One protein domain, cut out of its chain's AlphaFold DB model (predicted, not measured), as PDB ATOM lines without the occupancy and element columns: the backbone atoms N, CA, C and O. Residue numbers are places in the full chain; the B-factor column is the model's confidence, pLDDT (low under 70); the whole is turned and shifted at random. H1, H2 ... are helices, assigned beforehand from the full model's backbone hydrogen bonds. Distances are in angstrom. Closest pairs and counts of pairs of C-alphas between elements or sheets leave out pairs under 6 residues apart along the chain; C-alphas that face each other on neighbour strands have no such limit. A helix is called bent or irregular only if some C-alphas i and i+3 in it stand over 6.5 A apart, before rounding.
ATOM      1  N   ARG A 102     108.028  40.628  54.195       84.62
ATOM      2  CA  ARG A 102     107.603  39.465  54.987       84.62
ATOM      3  C   ARG A 102     108.721  38.430  55.090       84.62
ATOM      4  O   ARG A 102     109.046  38.003  56.193       84.62
ATOM      5  N   HIS A 103     109.319  38.053  53.964       87.12
ATOM      6  CA  HIS A 103     110.384  37.056  53.950       87.12
ATOM      7  C   HIS A 103     111.633  37.563  54.659       87.12
ATOM      8  O   HIS A 103     112.186  36.846  55.484       87.12
ATOM      9  N   ARG A 104     112.022  38.825  54.436       86.75
ATOM     10  CA  ARG A 104     113.153  39.439  55.144       86.75
ATOM     11  C   ARG A 104     112.996  39.354  56.662       86.75
ATOM     12  O   ARG A 104     113.946  39.004  57.357       86.75
ATOM     13  N   SER A 105     111.792  39.623  57.165       86.69
ATOM     14  CA  SER A 105     111.486  39.543  58.599       86.69
ATOM     15  C   SER A 105     111.601  38.112  59.134       86.69
ATOM     16  O   SER A 105     112.187  37.893  60.192       86.69
ATOM     17  N   VAL A 106     111.093  37.125  58.386       86.38
ATOM     18  CA  VAL A 106     111.206  35.701  58.747       86.38
ATOM     19  C   VAL A 106     112.660  35.230  58.703       86.38
ATOM     20  O   VAL A 106     113.119  34.583  59.636       86.38
ATOM     21  N   ILE A 107     113.417  35.596  57.668       87.75
ATOM     22  CA  ILE A 107     114.833  35.239  57.529       87.75
ATOM     23  C   ILE A 107     115.654  35.854  58.668       87.75
ATOM     24  O   ILE A 107     116.503  35.176  59.240       87.75
ATOM     25  N   ALA A 108     115.394  37.110  59.041       86.31
ATOM     26  CA  ALA A 108     116.053  37.747  60.180       86.31
ATOM     27  C   ALA A 108     115.766  37.012  61.503       86.31
ATOM     28  O   ALA A 108     116.688  36.788  62.284       86.31
ATOM     29  N   LEU A 109     114.521  36.578  61.727       86.44
ATOM     30  CA  LEU A 109     114.157  35.752  62.884       86.44
ATOM     31  C   LEU A 109     114.901  34.406  62.869       86.44
ATOM     32  O   LEU A 109     115.495  34.015  63.873       86.44
ATOM     33  N   LEU A 110     114.895  33.710  61.729       87.00
ATOM     34  CA  LEU A 110     115.537  32.403  61.585       87.00
ATOM     35  C   LEU A 110     117.044  32.471  61.836       87.00
ATOM     36  O   LEU A 110     117.577  31.574  62.482       87.00
ATOM     37  N   ARG A 111     117.728  33.544  61.417       86.00
ATOM     38  CA  ARG A 111     119.154  33.745  61.738       86.00
ATOM     39  C   ARG A 111     119.426  33.720  63.234       86.00
ATOM     40  O   ARG A 111     120.408  33.120  63.661       86.00
ATOM     41  N   VAL A 112     118.571  34.371  64.023       86.06
ATOM     42  CA  VAL A 112     118.705  34.375  65.483       86.06
ATOM     43  C   VAL A 112     118.523  32.955  66.010       86.06
ATOM     44  O   VAL A 112     119.388  32.466  66.726       86.06
ATOM     45  N   VAL A 113     117.465  32.257  65.592       85.12
ATOM     46  CA  VAL A 113     117.189  30.877  66.031       85.12
ATOM     47  C   VAL A 113     118.352  29.932  65.700       85.12
ATOM     48  O   VAL A 113     118.848  29.236  66.584       85.12
ATOM     49  N   PHE A 114     118.834  29.935  64.454       82.56
ATOM     50  CA  PHE A 114     119.905  29.037  64.010       82.56
ATOM     51  C   PHE A 114     121.264  29.331  64.645       82.56
ATOM     52  O   PHE A 114     122.080  28.421  64.755       82.56
ATOM     53  N   ARG A 115     121.520  30.566  65.085       83.50
ATOM     54  CA  ARG A 115     122.775  30.905  65.765       83.50
ATOM     55  C   ARG A 115     122.896  30.236  67.135       83.50
ATOM     56  O   ARG A 115     124.002  29.869  67.517       83.50
ATOM     57  N   TYR A 116     121.784  30.080  67.853       84.00
ATOM     58  CA  TYR A 116     121.774  29.517  69.208       84.00
ATOM     59  C   TYR A 116     121.438  28.026  69.238       84.00
ATOM     60  O   TYR A 116     121.968  27.303  70.077       84.00
ATOM     61  N   LEU A 117     120.618  27.543  68.297       86.12
ATOM     62  CA  LEU A 117     120.131  26.162  68.297       86.12
ATOM     63  C   LEU A 117     121.242  25.093  68.393       86.12
ATOM     64  O   LEU A 117     121.074  24.181  69.196       86.12
ATOM     65  N   PRO A 118     122.367  25.163  67.648       84.56
ATOM     66  CA  PRO A 118     123.410  24.140  67.737       84.56
ATOM     67  C   PRO A 118     124.085  24.079  69.109       84.56
ATOM     68  O   PRO A 118     124.394  22.991  69.583       84.56
ATOM     69  N   VAL A 119     124.304  25.237  69.744       86.94
ATOM     70  CA  VAL A 119     124.969  25.330  71.054       86.94
ATOM     71  C   VAL A 119     124.058  24.780  72.146       86.94
ATOM     72  O   VAL A 119     124.489  23.950  72.937       86.94
ATOM     73  N   GLU A 120     122.788  25.186  72.141       86.38
ATOM     74  CA  GLU A 120     121.788  24.699  73.098       86.38
ATOM     75  C   GLU A 120     121.521  23.199  72.932       86.38
ATOM     76  O   GLU A 120     121.355  22.483  73.914       86.38
ATOM     77  N   LEU A 121     121.513  22.700  71.691       82.88
ATOM     78  CA  LEU A 121     121.339  21.273  71.436       82.88
ATOM     79  C   LEU A 121     122.521  20.461  71.969       82.88
ATOM     80  O   LEU A 121     122.302  19.403  72.549       82.88
ATOM     81  N   LEU A 122     123.753  20.945  71.787       83.25
ATOM     82  CA  LEU A 122     124.933  20.273  72.326       83.25
ATOM     83  C   LEU A 122     124.913  20.267  73.858       83.25
ATOM     84  O   LEU A 122     125.075  19.206  74.448       83.25
ATOM     85  N   ALA A 123     124.619  21.410  74.485       85.00
ATOM     86  CA  ALA A 123     124.505  21.510  75.940       85.00
ATOM     87  C   ALA A 123     123.437  20.555  76.501       85.00
ATOM     88  O   ALA A 123     123.690  19.833  77.460       85.00
ATOM     89  N   ALA A 124     122.268  20.481  75.857       83.00
ATOM     90  CA  ALA A 124     121.209  19.562  76.263       83.00
ATOM     91  C   ALA A 124     121.612  18.085  76.119       83.00
ATOM     92  O   ALA A 124     121.140  17.257  76.888       83.00
ATOM     93  N   LEU A 125     122.449  17.737  75.137       79.81
ATOM     94  CA  LEU A 125     122.964  16.374  74.977       79.81
ATOM     95  C   LEU A 125     124.027  16.040  76.033       79.81
ATOM     96  O   LEU A 125     124.020  14.926  76.548       79.81
ATOM     97  N   GLU A 126     124.882  17.001  76.388       80.19
ATOM     98  CA  GLU A 126     125.901  16.855  77.439       80.19
ATOM     99  C   GLU A 126     125.296  16.650  78.841       80.19
ATOM    100  O   GLU A 126     125.923  16.014  79.683       80.19
ATOM    101  N   GLU A 127     124.071  17.126  79.100       79.38
ATOM    102  CA  GLU A 127     123.353  16.871  80.364       79.38
ATOM    103  C   GLU A 127     122.942  15.399  80.550       79.38
ATOM    104  O   GLU A 127     122.638  14.969  81.667       79.38
ATOM    105  N   PHE A 128     122.929  14.604  79.478       72.25
ATOM    106  CA  PHE A 128     122.662  13.178  79.566       72.25
ATOM    107  C   PHE A 128     123.981  12.406  79.683       72.25
ATOM    108  O   PHE A 128     124.569  12.028  78.674       72.25
ATOM    109  N   ASP A 129     124.370  12.046  80.914       59.91
ATOM    110  CA  ASP A 129     125.544  11.202  81.249       59.91
ATOM    111  C   ASP A 129     125.626   9.857  80.476       59.91
ATOM    112  O   ASP A 129     126.610   9.122  80.572       59.91
ATOM    113  N   HIS A 130     124.573   9.482  79.743       64.12
ATOM    114  CA  HIS A 130     124.431   8.218  79.019       64.12
ATOM    115  C   HIS A 130     124.323   8.362  77.495       64.12
ATOM    116  O   HIS A 130     124.126   7.347  76.831       64.12
ATOM    117  N   ILE A 131     124.405   9.578  76.946       60.38
ATOM    118  CA  ILE A 131     124.418   9.812  75.496       60.38
ATOM    119  C   ILE A 131     125.856  10.157  75.102       60.38
ATOM    120  O   ILE A 131     126.312  11.278  75.309       60.38
ATOM    121  N   ASP A 132     126.583   9.191  74.539       64.25
ATOM    122  CA  ASP A 132     127.878   9.465  73.905       64.25
ATOM    123  C   ASP A 132     127.638  10.099  72.520       64.25
ATOM    124  O   ASP A 132     126.576   9.944  71.910       64.25
ATOM    125  N   GLY A 133     128.631  10.789  71.956       61.31
ATOM    126  CA  GLY A 133     128.552  11.396  70.623       61.31
ATOM    127  C   GLY A 133     128.215  10.399  69.501       61.31
ATOM    128  O   GLY A 133     127.763  10.810  68.434       61.31
ATOM    129  N   SER A 134     128.378   9.089  69.738       65.31
ATOM    130  CA  SER A 134     127.950   8.007  68.838       65.31
ATOM    131  C   SER A 134     126.450   7.692  68.869       65.31
ATOM    132  O   SER A 134     125.958   6.987  67.983       65.31
ATOM    133  N   ASP A 135     125.723   8.179  69.874       66.69
ATOM    134  CA  ASP A 135     124.290   7.927  70.043       66.69
ATOM    135  C   ASP A 135     123.424   8.918  69.262       66.69
ATOM    136  O   ASP A 135     122.270   8.614  68.955       66.69
ATOM    137  N   VAL A 136     123.983  10.064  68.860       74.12
ATOM    138  CA  VAL A 136     123.316  11.012  67.965       74.12
ATOM    139  C   VAL A 136     123.288  10.428  66.556       74.12
ATOM    140  O   VAL A 136     124.288  10.443  65.837       74.12
ATOM    141  N   ARG A 137     122.126   9.912  66.140       78.75
ATOM    142  CA  ARG A 137     121.992   9.252  64.837       78.75
ATOM    143  C   ARG A 137     121.285  10.113  63.781       78.75
ATOM    144  O   ARG A 137     120.322  10.811  64.115       78.75
ATOM    145  N   PRO A 138     121.691  10.047  62.494       79.19
ATOM    146  CA  PRO A 138     121.052  10.801  61.409       79.19
ATOM    147  C   PRO A 138     119.538  10.577  61.288       79.19
ATOM    148  O   PRO A 138     118.810  11.470  60.862       79.19
ATOM    149  N   GLU A 139     119.034   9.413  61.696       83.06
ATOM    150  CA  GLU A 139     117.612   9.062  61.645       83.06
ATOM    151  C   GLU A 139     116.754   9.952  62.560       83.06
ATOM    152  O   GLU A 139     115.556  10.127  62.316       83.06
ATOM    153  N   TRP A 140     117.351  10.569  63.586       81.50
ATOM    154  CA  TRP A 140     116.657  11.520  64.461       81.50
ATOM    155  C   TRP A 140     116.348  12.840  63.751       81.50
ATOM    156  O   TRP A 140     115.418  13.543  64.159       81.50
ATOM    157  N   ALA A 141     117.073  13.167  62.674       82.06
ATOM    158  CA  ALA A 141     116.989  14.459  61.999       82.06
ATOM    159  C   ALA A 141     115.555  14.799  61.574       82.06
ATOM    160  O   ALA A 141     115.067  15.885  61.877       82.06
ATOM    161  N   ALA A 142     114.833  13.854  60.962       83.06
ATOM    162  CA  ALA A 142     113.458  14.087  60.518       83.06
ATOM    163  C   ALA A 142     112.488  14.329  61.692       83.06
ATOM    164  O   ALA A 142     111.573  15.151  61.601       83.06
ATOM    165  N   GLY A 143     112.674  13.617  62.809       84.31
ATOM    166  CA  GLY A 143     111.864  13.791  64.016       84.31
ATOM    167  C   GLY A 143     112.103  15.148  64.678       84.31
ATOM    168  O   GLY A 143     111.146  15.881  64.947       84.31
ATOM    169  N   LEU A 144     113.377  15.497  64.871       84.31
ATOM    170  CA  LEU A 144     113.817  16.762  65.460       84.31
ATOM    171  C   LEU A 144     113.407  17.956  64.599       84.31
ATOM    172  O   LEU A 144     112.816  18.900  65.118       84.31
ATOM    173  N   GLN A 145     113.615  17.885  63.282       86.06
ATOM    174  CA  GLN A 145     113.186  18.923  62.345       86.06
ATOM    175  C   GLN A 145     111.689  19.215  62.498       86.06
ATOM    176  O   GLN A 145     111.297  20.366  62.689       86.06
ATOM    177  N   ARG A 146     110.837  18.179  62.469       87.75
ATOM    178  CA  ARG A 146     109.385  18.353  62.638       87.75
ATOM    179  C   ARG A 146     109.027  18.951  63.998       87.75
ATOM    180  O   ARG A 146     108.128  19.787  64.071       87.75
ATOM    181  N   ALA A 147     109.699  18.530  65.068       88.25
ATOM    182  CA  ALA A 147     109.463  19.066  66.407       88.25
ATOM    183  C   ALA A 147     109.823  20.559  66.498       88.25
ATOM    184  O   ALA A 147     109.003  21.349  66.970       88.25
ATOM    185  N   VAL A 148     110.991  20.948  65.977       88.00
ATOM    186  CA  VAL A 148     111.457  22.343  65.935       88.00
ATOM    187  C   VAL A 148     110.504  23.208  65.113       88.00
ATOM    188  O   VAL A 148     110.039  24.235  65.605       88.00
ATOM    189  N   VAL A 149     110.142  22.775  63.900       87.88
ATOM    190  CA  VAL A 149     109.219  23.522  63.028       87.88
ATOM    191  C   VAL A 149     107.866  23.725  63.708       87.88
ATOM    192  O   VAL A 149     107.389  24.857  63.779       87.88
ATOM    193  N   ARG A 150     107.268  22.664  64.271       89.94
ATOM    194  CA  ARG A 150     105.988  22.783  64.989       89.94
ATOM    195  C   ARG A 150     106.079  23.767  66.148       89.94
ATOM    196  O   ARG A 150     105.214  24.627  66.274       89.94
ATOM    197  N   ARG A 151     107.133  23.676  66.966       89.94
ATOM    198  CA  ARG A 151     107.321  24.573  68.112       89.94
ATOM    199  C   ARG A 151     107.455  26.032  67.674       89.94
ATOM    200  O   ARG A 151     106.804  26.887  68.270       89.94
ATOM    201  N   LEU A 152     108.239  26.306  66.629       88.38
ATOM    202  CA  LEU A 152     108.402  27.654  66.077       88.38
ATOM    203  C   LEU A 152     107.077  28.213  65.542       88.38
ATOM    204  O   LEU A 152     106.722  29.343  65.865       88.38
ATOM    205  N   VAL A 153     106.317  27.423  64.776       88.94
ATOM    206  CA  VAL A 153     105.006  27.837  64.242       88.94
ATOM    207  C   VAL A 153     104.015  28.131  65.368       88.94
ATOM    208  O   VAL A 153     103.349  29.169  65.337       88.94
ATOM    209  N   SER A 154     103.934  27.258  66.377       91.62
ATOM    210  CA  SER A 154     103.068  27.478  67.539       91.62
ATOM    211  C   SER A 154     103.428  28.770  68.270       91.62
ATOM    212  O   SER A 154     102.539  29.550  68.602       91.62
ATOM    213  N   GLU A 155     104.719  29.031  68.474       90.31
ATOM    214  CA  GLU A 155     105.179  30.209  69.208       90.31
ATOM    215  C   GLU A 155     104.950  31.511  68.431       90.31
ATOM    216  O   GLU A 155     104.453  32.490  68.988       90.31
ATOM    217  N   ILE A 156     105.217  31.514  67.122       87.00
ATOM    218  CA  ILE A 156     104.911  32.656  66.248       87.00
ATOM    219  C   ILE A 156     103.404  32.940  66.245       87.00
ATOM    220  O   ILE A 156     102.999  34.099  66.347       87.00
ATOM    221  N   THR A 157     102.572  31.898  66.169       87.94
ATOM    222  CA  THR A 157     101.105  32.031  66.191       87.94
ATOM    223  C   THR A 157     100.616  32.609  67.518       87.94
ATOM    224  O   THR A 157      99.786  33.518  67.517       87.94
ATOM    225  N   ARG A 158     101.173  32.145  68.646       92.25
ATOM    226  CA  ARG A 158     100.879  32.672  69.987       92.25
ATOM    227  C   ARG A 158     101.218  34.162  70.089       92.25
ATOM    228  O   ARG A 158     100.358  34.957  70.454       92.25
ATOM    229  N   ILE A 159     102.436  34.549  69.695       88.31
ATOM    230  CA  ILE A 159     102.891  35.951  69.718       88.31
ATOM    231  C   ILE A 159     102.017  36.830  68.810       88.31
ATOM    232  O   ILE A 159     101.685  37.961  69.164       88.31
ATOM    233  N   ALA A 160     101.638  36.329  67.632       84.88
ATOM    234  CA  ALA A 160     100.772  37.057  66.709       84.88
ATOM    235  C   ALA A 160      99.367  37.276  67.292       84.88
ATOM    236  O   ALA A 160      98.846  38.387  67.205       84.88
ATOM    237  N   ALA A 161      98.785  36.253  67.926       86.75
ATOM    238  CA  ALA A 161      97.486  36.356  68.587       86.75
ATOM    239  C   ALA A 161      97.510  37.373  69.739       86.75
ATOM    240  O   ALA A 161      96.615  38.208  69.840       86.75
ATOM    241  N   GLU A 162      98.564  37.374  70.560       85.62
ATOM    242  CA  GLU A 162      98.734  38.340  71.657       85.62
ATOM    243  C   GLU A 162      98.809  39.788  71.157       85.62
ATOM    244  O   GLU A 162      98.226  40.688  71.763       85.62
ATOM    245  N   ARG A 163      99.475  40.019  70.021       79.69
ATOM    246  CA  ARG A 163      99.554  41.348  69.396       79.69
ATOM    247  C   ARG A 163      98.232  41.791  68.776       79.69
ATOM    248  O   ARG A 163      97.894  42.964  68.891       79.69
ATOM    249  N   ALA A 164      97.483  40.876  68.164       75.25
ATOM    250  CA  ALA A 164      96.156  41.173  67.626       75.25
ATOM    251  C   ALA A 164      95.169  41.563  68.742       75.25
ATOM    252  O   ALA A 164      94.475  42.566  68.624       75.25
ATOM    253  N   ILE A 165      95.196  40.843  69.871       57.34
ATOM    254  CA  ILE A 165      94.389  41.160  71.064       57.34
ATOM    255  C   ILE A 165      94.806  42.508  71.685       57.34
ATOM    256  O   ILE A 165      93.977  43.211  72.260       57.34
ATOM    257  N   GLY A 166      96.086  42.880  71.581       51.81
ATOM    258  CA  GLY A 166      96.592  44.181  72.024       51.81
ATOM    259  C   GLY A 166      96.033  45.366  71.227       51.81
ATOM    260  O   GLY A 166      95.779  46.408  71.821       51.81
ATOM    261  N   TRP A 167      95.785  45.203  69.922       47.09
ATOM    262  CA  TRP A 167      95.178  46.241  69.073       47.09
ATOM    263  C   TRP A 167      93.671  46.415  69.308       47.09
ATOM    264  O   TRP A 167      93.177  47.534  69.212       47.09
ATOM    265  N   ASP A 168      92.958  45.357  69.701       50.31
ATOM    266  CA  ASP A 168      91.522  45.434  70.025       50.31
ATOM    267  C   ASP A 168      91.223  46.152  71.359       50.31
ATOM    268  O   ASP A 168      90.070  46.462  71.646       50.31
ATOM    269  N   ARG A 169      92.235  46.422  72.198       48.34
ATOM    270  CA  ARG A 169      92.070  47.121  73.489       48.34
ATOM    271  C   ARG A 169      92.289  48.635  73.430       48.34
ATOM    272  O   ARG A 169      92.078  49.297  74.443       48.34
TER     273      ARG A 169
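AT A GLANCE: This is residues 102 to 169 of the 171 residues of the protein "XRE family transcriptional regulator" of Aurantiacibacter xanthus (UniProt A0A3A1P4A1). Two long helices, the bent H1 and then H2, cross at a slant but stay apart, with a loop of residues 127 to 139 joining them at one end: an open, all-helix frame. Residues 153 to 169 stick out at the other end. The printed part has 68 residues, two named helices and no named strand. It is only just loose, close to extended, with a radius of gyration of the C-alphas of 16.2 A and spans of 52 by 24 by 19 A.

HOW THE PARTS SIT: H1, residues 102 to 126, was assigned as one helix by its hydrogen bonds but is bent, with C-alphas 115 and 118 7.1 A apart. Its arms, H1a and H1b, stand at 36 degrees, only just a steep tilt. Both arms are apart from H2, residues 140 to 167. Every O i to N i+4 pair is within hydrogen-bond range in H1b and H2, and 9 of 10 in H1a.

IN THESE COORDINATES: H1a, residues 102 to 115, begins at C-alpha (107.603, 39.465, 54.987) and is 20.5 A long. H1b, residues 118 to 126, is 12.4 A long. H2 is 41.1 A long and ends at C-alpha (95.178, 46.241, 69.073).

THE WHOLE: The C-alphas farthest apart, of Ser 134 and Arg 169, are 53.3 A apart. The printed part has no cut; the link from H1 to H2 is long. Residues 129 to 135 and 165 to 169 have pLDDT under 70.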